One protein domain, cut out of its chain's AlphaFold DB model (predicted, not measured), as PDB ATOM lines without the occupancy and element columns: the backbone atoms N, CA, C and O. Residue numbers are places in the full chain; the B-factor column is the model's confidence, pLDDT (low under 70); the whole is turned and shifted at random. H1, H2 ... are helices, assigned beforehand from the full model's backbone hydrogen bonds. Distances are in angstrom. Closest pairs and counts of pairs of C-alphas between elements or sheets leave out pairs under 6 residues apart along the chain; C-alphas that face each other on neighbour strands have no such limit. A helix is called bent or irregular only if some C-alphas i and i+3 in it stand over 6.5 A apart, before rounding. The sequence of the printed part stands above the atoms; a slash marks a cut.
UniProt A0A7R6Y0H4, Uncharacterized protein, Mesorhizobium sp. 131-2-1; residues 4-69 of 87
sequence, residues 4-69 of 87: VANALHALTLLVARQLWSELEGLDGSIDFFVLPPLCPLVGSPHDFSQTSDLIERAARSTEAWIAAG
ATOM      1  N   VAL A   4      14.925 -30.200  61.821       87.44
ATOM      2  CA  VAL A   4      16.174 -30.377  61.056       87.44
ATOM      3  C   VAL A   4      15.932 -30.356  59.544       87.44
ATOM      4  O   VAL A   4      16.673 -29.701  58.819       87.44
ATOM      5  N   ALA A   5      14.878 -31.021  59.058       78.06
ATOM      6  CA  ALA A   5      14.529 -31.010  57.637       78.06
ATOM      7  C   ALA A   5      14.148 -29.596  57.170       78.06
ATOM      8  O   ALA A   5      14.557 -29.172  56.094       78.06
ATOM      9  N   ASN A   6      13.433 -28.842  58.011       83.31
ATOM     10  CA  ASN A   6      13.082 -27.452  57.721       83.31
ATOM     11  C   ASN A   6      14.313 -26.537  57.718       83.31
ATOM     12  O   ASN A   6      14.436 -25.691  56.837       83.31
ATOM     13  N   ALA A   7      15.239 -26.719  58.665       90.44
ATOM     14  CA  ALA A   7      16.490 -25.968  58.702       90.44
ATOM     15  C   ALA A   7      17.364 -26.257  57.470       90.44
ATOM     16  O   ALA A   7      17.874 -25.323  56.856       90.44
ATOM     17  N   LEU A   8      17.482 -27.528  57.067       89.94
ATOM     18  CA  LEU A   8      18.217 -27.915  55.862       89.94
ATOM     19  C   LEU A   8      17.577 -27.321  54.603       89.94
ATOM     20  O   LEU A   8      18.276 -26.777  53.757       89.94
ATOM     21  N   HIS A   9      16.247 -27.360  54.504       84.00
ATOM     22  CA  HIS A   9      15.533 -26.728  53.401       84.00
ATOM     23  C   HIS A   9      15.756 -25.207  53.362       84.00
ATOM     24  O   HIS A   9      16.066 -24.662  52.306       84.00
ATOM     25  N   ALA A  10      15.673 -24.521  54.509       89.56
ATOM     26  CA  ALA A  10      15.951 -23.088  54.604       89.56
ATOM     27  C   ALA A  10      17.397 -22.747  54.208       89.56
ATOM     28  O   ALA A  10      17.622 -21.761  53.508       89.56
ATOM     29  N   LEU A  11      18.366 -23.581  54.595       92.44
ATOM     30  CA  LEU A  11      19.757 -23.437  54.169       92.44
ATOM     31  C   LEU A  11      19.895 -23.566  52.647       92.44
ATOM     32  O   LEU A  11      20.532 -22.715  52.033       92.44
ATOM     33  N   THR A  12      19.256 -24.563  52.024       87.75
ATOM     34  CA  THR A  12      19.236 -24.706  50.558       87.75
ATOM     35  C   THR A  12      18.693 -23.449  49.874       87.75
ATOM     36  O   THR A  12      19.272 -22.984  48.893       87.75
ATOM     37  N   LEU A  13      17.618 -22.857  50.410       89.56
ATOM     38  CA  LEU A  13      17.053 -21.613  49.876       89.56
ATOM     39  C   LEU A  13      18.002 -20.415  50.041       89.56
ATOM     40  O   LEU A  13      18.113 -19.597  49.129       89.56
ATOM     41  N   LEU A  14      18.707 -20.309  51.174       91.94
ATOM     42  CA  LEU A  14      19.710 -19.260  51.395       91.94
ATOM     43  C   LEU A  14      20.892 -19.391  50.431       91.94
ATOM     44  O   LEU A  14      21.321 -18.386  49.871       91.94
ATOM     45  N   VAL A  15      21.374 -20.613  50.191       86.94
ATOM     46  CA  VAL A  15      22.440 -20.881  49.214       86.94
ATOM     47  C   VAL A  15      21.998 -20.473  47.810       86.94
ATOM     48  O   VAL A  15      22.724 -19.753  47.132       86.94
ATOM     49  N   ALA A  16      20.787 -20.853  47.390       85.44
ATOM     50  CA  ALA A  16      20.255 -20.458  46.085       85.44
ATOM     51  C   ALA A  16      20.152 -18.928  45.935       85.44
ATOM     52  O   ALA A  16      20.525 -18.378  44.900       85.44
ATOM     53  N   ARG A  17      19.703 -18.228  46.987       85.31
ATOM     54  CA  ARG A  17      19.629 -16.759  47.001       85.31
ATOM     55  C   ARG A  17      21.008 -16.103  46.929       85.31
ATOM     56  O   ARG A  17      21.159 -15.097  46.244       85.31
ATOM     57  N   GLN A  18      21.990 -16.646  47.644       88.88
ATOM     58  CA  GLN A  18      23.349 -16.116  47.642       88.88
ATOM     59  C   GLN A  18      23.994 -16.257  46.257       88.88
ATOM     60  O   GLN A  18      24.518 -15.279  45.737       88.88
ATOM     61  N   LEU A  19      23.857 -17.426  45.622       85.31
ATOM     62  CA  LEU A  19      24.335 -17.659  44.255       85.31
ATOM     63  C   LEU A  19      23.713 -16.677  43.256       85.31
ATOM     64  O   LEU A  19      24.405 -16.148  42.394       85.31
ATOM     65  N   TRP A  20      22.416 -16.394  43.393       82.81
ATOM     66  CA  TRP A  20      21.753 -15.385  42.569       82.81
ATOM     67  C   TRP A  20      22.374 -13.993  42.740       82.81
ATOM     68  O   TRP A  20      22.707 -13.345  41.753       82.81
ATOM     69  N   SER A  21      22.570 -13.552  43.988       84.12
ATOM     70  CA  SER A  21      23.173 -12.245  44.277       84.12
ATOM     71  C   SER A  21      24.593 -12.117  43.727       84.12
ATOM     72  O   SER A  21      25.000 -11.021  43.352       84.12
ATOM     73  N   GLU A  22      25.361 -13.206  43.711       84.38
ATOM     74  CA  GLU A  22      26.718 -13.214  43.159       84.38
ATOM     75  C   GLU A  22      26.702 -13.064  41.639       84.38
ATOM     76  O   GLU A  22      27.497 -12.306  41.090       84.38
ATOM     77  N   LEU A  23      25.753 -13.721  40.968       79.94
ATOM     78  CA  LEU A  23      25.575 -13.612  39.523       79.94
ATOM     79  C   LEU A  23      25.099 -12.215  39.097       79.94
ATOM     80  O   LEU A  23      25.559 -11.711  38.078       79.94
ATOM     81  N   GLU A  24      24.233 -11.564  39.881       79.56
ATOM     82  CA  GLU A  24      23.833 -10.163  39.649       79.56
ATOM     83  C   GLU A  24      24.994  -9.172  39.809       79.56
ATOM     84  O   GLU A  24      24.987  -8.108  39.193       79.56
ATOM     85  N   GLY A  25      25.977  -9.507  40.649       80.62
ATOM     86  CA  GLY A  25      27.156  -8.682  40.901       80.62
ATOM     87  C   GLY A  25      28.294  -8.878  39.899       80.62
ATOM     88  O   GLY A  25      29.320  -8.208  40.035       80.62
ATOM     89  N   LEU A  26      28.154  -9.789  38.927       82.12
ATOM     90  CA  LEU A  26      29.143  -9.958  37.866       82.12
ATOM     91  C   LEU A  26      29.238  -8.683  37.024       82.12
ATOM     92  O   LEU A  26      28.234  -8.041  36.716       82.12
ATOM     93  N   ASP A  27      30.463  -8.323  36.645       80.69
ATOM     94  CA  ASP A  27      30.683  -7.200  35.742       80.69
ATOM     95  C   ASP A  27      29.971  -7.452  34.407       80.69
ATOM     96  O   ASP A  27      29.986  -8.565  33.882       80.69
ATOM     97  N   GLY A  28      29.391  -6.402  33.824       75.56
ATOM     98  CA  GLY A  28      28.638  -6.491  32.569       75.56
ATOM     99  C   GLY A  28      29.490  -6.878  31.356       75.56
ATOM    100  O   GLY A  28      28.946  -7.064  30.272       75.56
ATOM    101  N   SER A  29      30.813  -6.982  31.521       82.69
ATOM    102  CA  SER A  29      31.745  -7.509  30.522       82.69
ATOM    103  C   SER A  29      31.876  -9.040  30.537       82.69
ATOM    104  O   SER A  29      32.492  -9.602  29.631       82.69
ATOM    105  N   ILE A  30      31.326  -9.719  31.550       83.12
ATOM    106  CA  ILE A  30      31.398 -11.173  31.693       83.12
ATOM    107  C   ILE A  30      30.133 -11.798  31.111       83.12
ATOM    108  O   ILE A  30      29.058 -11.750  31.712       83.12
ATOM    109  N   ASP A  31      30.283 -12.467  29.971       83.31
ATOM    110  CA  ASP A  31      29.228 -13.316  29.430       83.31
ATOM    111  C   ASP A  31      29.103 -14.590  30.274       83.31
ATOM    112  O   ASP A  31      30.030 -15.398  30.366       83.31
ATOM    113  N   PHE A  32      27.934 -14.793  30.883       80.81
ATOM    114  CA  PHE A  32      27.607 -16.020  31.600       80.81
ATOM    115  C   PHE A  32      26.319 -16.643  31.061       80.81
ATOM    116  O   PHE A  32      25.353 -15.956  30.716       80.81
ATOM    117  N   PHE A  33      26.292 -17.973  31.023       85.06
ATOM    118  CA  PHE A  33      25.171 -18.746  30.506       85.06
ATOM    119  C   PHE A  33      24.803 -19.851  31.485       85.06
ATOM    120  O   PHE A  33      25.670 -20.572  31.977       85.06
ATOM    121  N   VAL A  34      23.506 -20.001  31.750       81.25
ATOM    122  CA  VAL A  34      22.984 -21.086  32.580       81.25
ATOM    123  C   VAL A  34      22.262 -22.079  31.690       81.25
ATOM    124  O   VAL A  34      21.338 -21.724  30.960       81.25
ATOM    125  N   LEU A  35      22.710 -23.332  31.751       85.44
ATOM    126  CA  LEU A  35      22.101 -24.423  31.006       85.44
ATOM    127  C   LEU A  35      20.698 -24.729  31.546       85.44
ATOM    128  O   LEU A  35      20.492 -24.691  32.764       85.44
ATOM    129  N   PRO A  36      19.747 -25.096  30.671       79.56
ATOM    130  CA  PRO A  36      18.444 -25.553  31.122       79.56
ATOM    131  C   PRO A  36      18.576 -26.831  31.969       79.56
ATOM    132  O   PRO A  36      19.388 -27.701  31.640       79.56
ATOM    133  N   PRO A  37      17.779 -26.994  33.044       80.56
ATOM    134  CA  PRO A  37      17.799 -28.205  33.841       80.56
ATOM    135  C   PRO A  37      17.252 -29.378  33.030       80.56
ATOM    136  O   PRO A  37      16.341 -29.233  32.209       80.56
ATOM    137  N   LEU A  38      17.751 -30.574  33.327       83.44
ATOM    138  CA  LEU A  38      17.187 -31.803  32.787       83.44
ATOM    139  C   LEU A  38      15.774 -32.028  33.334       83.44
ATOM    140  O   LEU A  38      15.591 -32.275  34.526       83.44
ATOM    141  N   CYS A  39      14.774 -31.968  32.452       77.06
ATOM    142  CA  CYS A  39      13.369 -32.135  32.809       77.06
ATOM    143  C   CYS A  39      12.670 -33.200  31.934       77.06
ATOM    144  O   CYS A  39      12.838 -33.179  30.713       77.06
ATOM    145  N   PRO A  40      11.878 -34.119  32.524       81.00
ATOM    146  CA  PRO A  40      11.846 -34.439  33.950       81.00
ATOM    147  C   PRO A  40      13.101 -35.224  34.363       81.00
ATOM    148  O   PRO A  40      13.617 -36.059  33.604       81.00
ATOM    149  N   LEU A  41      13.564 -34.983  35.588       78.75
ATOM    150  CA  LEU A  41      14.473 -35.890  36.279       78.75
ATOM    151  C   LEU A  41      13.607 -36.978  36.927       78.75
ATOM    152  O   LEU A  41      12.810 -36.690  37.818       78.75
ATOM    153  N   VAL A  42      13.693 -38.204  36.417       80.00
ATOM    154  CA  VAL A  42      12.900 -39.343  36.898       80.00
ATOM    155  C   VAL A  42      13.815 -40.231  37.732       80.00
ATOM    156  O   VAL A  42      14.945 -40.483  37.325       80.00
ATOM    157  N   GLY A  43      13.326 -40.698  38.878       78.75
ATOM    158  CA  GLY A  43      14.094 -41.520  39.813       78.75
ATOM    159  C   GLY A  43      14.486 -40.774  41.087       78.75
ATOM    160  O   GLY A  43      14.270 -39.569  41.231       78.75
ATOM    161  N   SER A  44      15.025 -41.518  42.049       78.69
ATOM    162  CA  SER A  44      15.558 -40.933  43.280       78.69
ATOM    163  C   SER A  44      16.874 -40.205  42.981       78.69
ATOM    164  O   SER A  44      17.698 -40.759  42.257       78.69
ATOM    165  N   PRO A  45      17.157 -39.041  43.593       73.06
ATOM    166  CA  PRO A  45      18.468 -38.389  43.492       73.06
ATOM    167  C   PRO A  45      19.649 -39.267  43.942       73.06
ATOM    168  O   PRO A  45      20.795 -38.966  43.623       73.06
ATOM    169  N   HIS A  46      19.380 -40.338  44.698       77.44
ATOM    170  CA  HIS A  46      20.378 -41.312  45.148       77.44
ATOM    171  C   HIS A  46      20.473 -42.562  44.259       77.44
ATOM    172  O   HIS A  46      21.254 -43.463  44.562       77.44
ATOM    173  N   ASP A  47      19.678 -42.656  43.191       84.31
ATOM    174  CA  ASP A  47      19.754 -43.762  42.237       84.31
ATOM    175  C   ASP A  47      20.877 -43.524  41.218       84.31
ATOM    176  O   ASP A  47      20.681 -43.005  40.119       84.31
ATOM    177  N   PHE A  48      22.087 -43.925  41.600       87.06
ATOM    178  CA  PHE A  48      23.276 -43.813  40.755       87.06
ATOM    179  C   PHE A  48      23.303 -44.819  39.590       87.06
ATOM    180  O   PHE A  48      24.205 -44.757  38.757       87.06
ATOM    181  N   SER A  49      22.327 -45.730  39.477       91.19
ATOM    182  CA  SER A  49      22.254 -46.630  38.317       91.19
ATOM    183  C   SER A  49      21.963 -45.876  37.013       91.19
ATOM    184  O   SER A  49      22.357 -46.323  35.940       91.19
ATOM    185  N   GLN A  50      21.328 -44.703  37.109       89.25
ATOM    186  CA  GLN A  50      20.926 -43.864  35.975       89.25
ATOM    187  C   GLN A  50      21.987 -42.823  35.580       89.25
ATOM    188  O   GLN A  50      21.737 -41.978  34.721       89.25
ATOM    189  N   THR A  51      23.170 -42.830  36.208       90.06
ATOM    190  CA  THR A  51      24.173 -41.772  36.011       90.06
ATOM    191  C   THR A  51      24.611 -41.630  34.551       90.06
ATOM    192  O   THR A  51      24.682 -40.504  34.066       90.06
ATOM    193  N   SER A  52      24.857 -42.737  33.838       93.69
ATOM    194  CA  SER A  52      25.266 -42.691  32.423       93.69
ATOM    195  C   SER A  52      24.200 -42.015  31.556       93.69
ATOM    196  O   SER A  52      24.485 -41.042  30.860       93.69
ATOM    197  N   ASP A  53      22.949 -42.459  31.684       91.75
ATOM    198  CA  ASP A  53      21.819 -41.931  30.919       91.75
ATOM    199  C   ASP A  53      21.577 -40.446  31.204       91.75
ATOM    200  O   ASP A  53      21.272 -39.670  30.295       91.75
ATOM    201  N   LEU A  54      21.722 -40.023  32.464       91.31
ATOM    202  CA  LEU A  54      21.587 -38.620  32.852       91.31
ATOM    203  C   LEU A  54      22.702 -37.750  32.257       91.31
ATOM    204  O   LEU A  54      22.406 -36.655  31.780       91.31
ATOM    205  N   ILE A  55      23.949 -38.232  32.223       92.69
ATOM    206  CA  ILE A  55      25.073 -37.521  31.588       92.69
ATOM    207  C   ILE A  55      24.831 -37.371  30.084       92.69
ATOM    208  O   ILE A  55      24.940 -36.270  29.545       92.69
ATOM    209  N   GLU A  56      24.444 -38.448  29.401       95.06
ATOM    210  CA  GLU A  56      24.175 -38.388  27.963       95.06
ATOM    211  C   GLU A  56      22.992 -37.474  27.629       95.06
ATOM    212  O   GLU A  56      23.025 -36.723  26.652       95.06
ATOM    213  N   ARG A  57      21.934 -37.503  28.448       93.31
ATOM    214  CA  ARG A  57      20.799 -36.586  28.299       93.31
ATOM    215  C   ARG A  57      21.221 -35.136  28.509       93.31
ATOM    216  O   ARG A  57      20.747 -34.287  27.754       93.31
ATOM    217  N   ALA A  58      22.086 -34.853  29.487       92.19
ATOM    218  CA  ALA A  58      22.631 -33.512  29.710       92.19
ATOM    219  C   ALA A  58      23.356 -33.015  28.460       92.19
ATOM    220  O   ALA A  58      23.004 -31.957  27.948       92.19
ATOM    221  N   ALA A  59      24.276 -33.820  27.919       94.94
ATOM    222  CA  ALA A  59      25.030 -33.474  26.718       94.94
ATOM    223  C   ALA A  59      24.106 -33.139  25.535       94.94
ATOM    224  O   ALA A  59      24.174 -32.037  24.993       94.94
ATOM    225  N   ARG A  60      23.157 -34.030  25.209       95.00
ATOM    226  CA  ARG A  60      22.204 -33.804  24.106       95.00
ATOM    227  C   ARG A  60      21.322 -32.576  24.324       95.00
ATOM    228  O   ARG A  60      21.038 -31.840  23.383       95.00
ATOM    229  N   SER A  61      20.869 -32.353  25.557       92.38
ATOM    230  CA  SER A  61      20.058 -31.181  25.896       92.38
ATOM    231  C   SER A  61      20.851 -29.884  25.732       92.38
ATOM    232  O   SER A  61      20.308 -28.897  25.240       92.38
ATOM    233  N   THR A  62      22.125 -29.877  26.125       92.44
ATOM    234  CA  THR A  62      23.022 -28.730  25.955       92.44
ATOM    235  C   THR A  62      23.311 -28.456  24.485       92.44
ATOM    236  O   THR A  62      23.214 -27.308  24.066       92.44
ATOM    237  N   GLU A  63      23.597 -29.483  23.684       94.56
ATOM    238  CA  GLU A  63      23.788 -29.339  22.235       94.56
ATOM    239  C   GLU A  63      22.556 -28.727  21.560       94.56
ATOM    240  O   GLU A  63      22.675 -27.763  20.806       94.56
ATOM    241  N   ALA A  64      21.362 -29.234  21.883       92.94
ATOM    242  CA  ALA A  64      20.109 -28.695  21.362       92.94
ATOM    243  C   ALA A  64      19.881 -27.236  21.792       92.94
ATOM    244  O   ALA A  64      19.441 -26.415  20.989       92.94
ATOM    245  N   TRP A  65      20.205 -26.899  23.043       90.88
ATOM    246  CA  TRP A  65      20.112 -25.535  23.559       90.88
ATOM    247  C   TRP A  65      21.088 -24.578  22.857       90.88
ATOM    248  O   TRP A  65      20.681 -23.484  22.468       90.88
ATOM    249  N   ILE A  66      22.338 -24.995  22.611       92.62
ATOM    250  CA  ILE A  66      23.317 -24.212  21.836       92.62
ATOM    251  C   ILE A  66      22.810 -24.002  20.406       92.62
ATOM    252  O   ILE A  66      22.785 -22.871  19.928       92.62
ATOM    253  N   ALA A  67      22.356 -25.070  19.741       93.75
ATOM    254  CA  ALA A  67      21.842 -25.007  18.372       93.75
ATOM    255  C   ALA A  67      20.607 -24.095  18.234       93.75
ATOM    256  O   ALA A  67      20.375 -23.529  17.169       93.75
ATOM    257  N   ALA A  68      19.836 -23.926  19.310       90.50
ATOM    258  CA  ALA A  68      18.690 -23.024  19.379       90.50
ATOM    259  C   ALA A  68      19.057 -21.559  19.709       90.50
ATOM    260  O   ALA A  68      18.156 -20.762  19.974       90.50
ATOM    261  N   GLY A  69      20.346 -21.198  19.716       89.88
ATOM    262  CA  GLY A  69      20.807 -19.839  20.026       89.88
ATOM    263  C   GLY A  69      20.978 -19.573  21.523       89.88
ATOM    264  O   GLY A  69      20.909 -18.431  21.971       89.88
TER     265      GLY A  69
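What this domain is: This is residues 4 to 69 of the 87 residues of an uncharacterized protein of Mesorhizobium sp. 131-2-1 (UniProt A0A7R6Y0H4). The model is a flat, open Z: two long helices, H1 and H2, make its two bars and run roughly alike, and a long link without a named element runs back between them as the diagonal. H1 stays clear of H2. The printed part has 66 residues with two named helices, H1 then H2, and no named strand; its class is all helix. It is only just loose, close to extended, with a radius of gyration of the C-alphas of 15.9 A and spans of 42 by 36 by 14 A.

Where its parts are: H1, residues 4 to 24, is 30.4 A long and begins at C-alpha 4 (16.174, -30.377, 61.056). H2, residues 48 to 67, is 29.3 A long and ends at C-alpha 67 (21.842, -25.007, 18.372).

How they stand to each other: H1 and H2 are apart, with no C-alpha of the one within 8 A of the other. H2 has a kink of 27 degrees near residue 55 and is irregular: C-alphas 49 and 52 are 7.7 A apart. Every O i to N i+4 pair is within hydrogen-bond range in H1, and 14 of 16 in H2.

The domain as a whole: The C-alphas farthest apart, of Val 4 and Ala 67, are 43.4 A apart. The link, residues 25 to 47, is long. Residues 4 to 22, 24 to 31 and 43 to 49 stand free. The printed part has no cut, and no printed residue is under 70 in pLDDT.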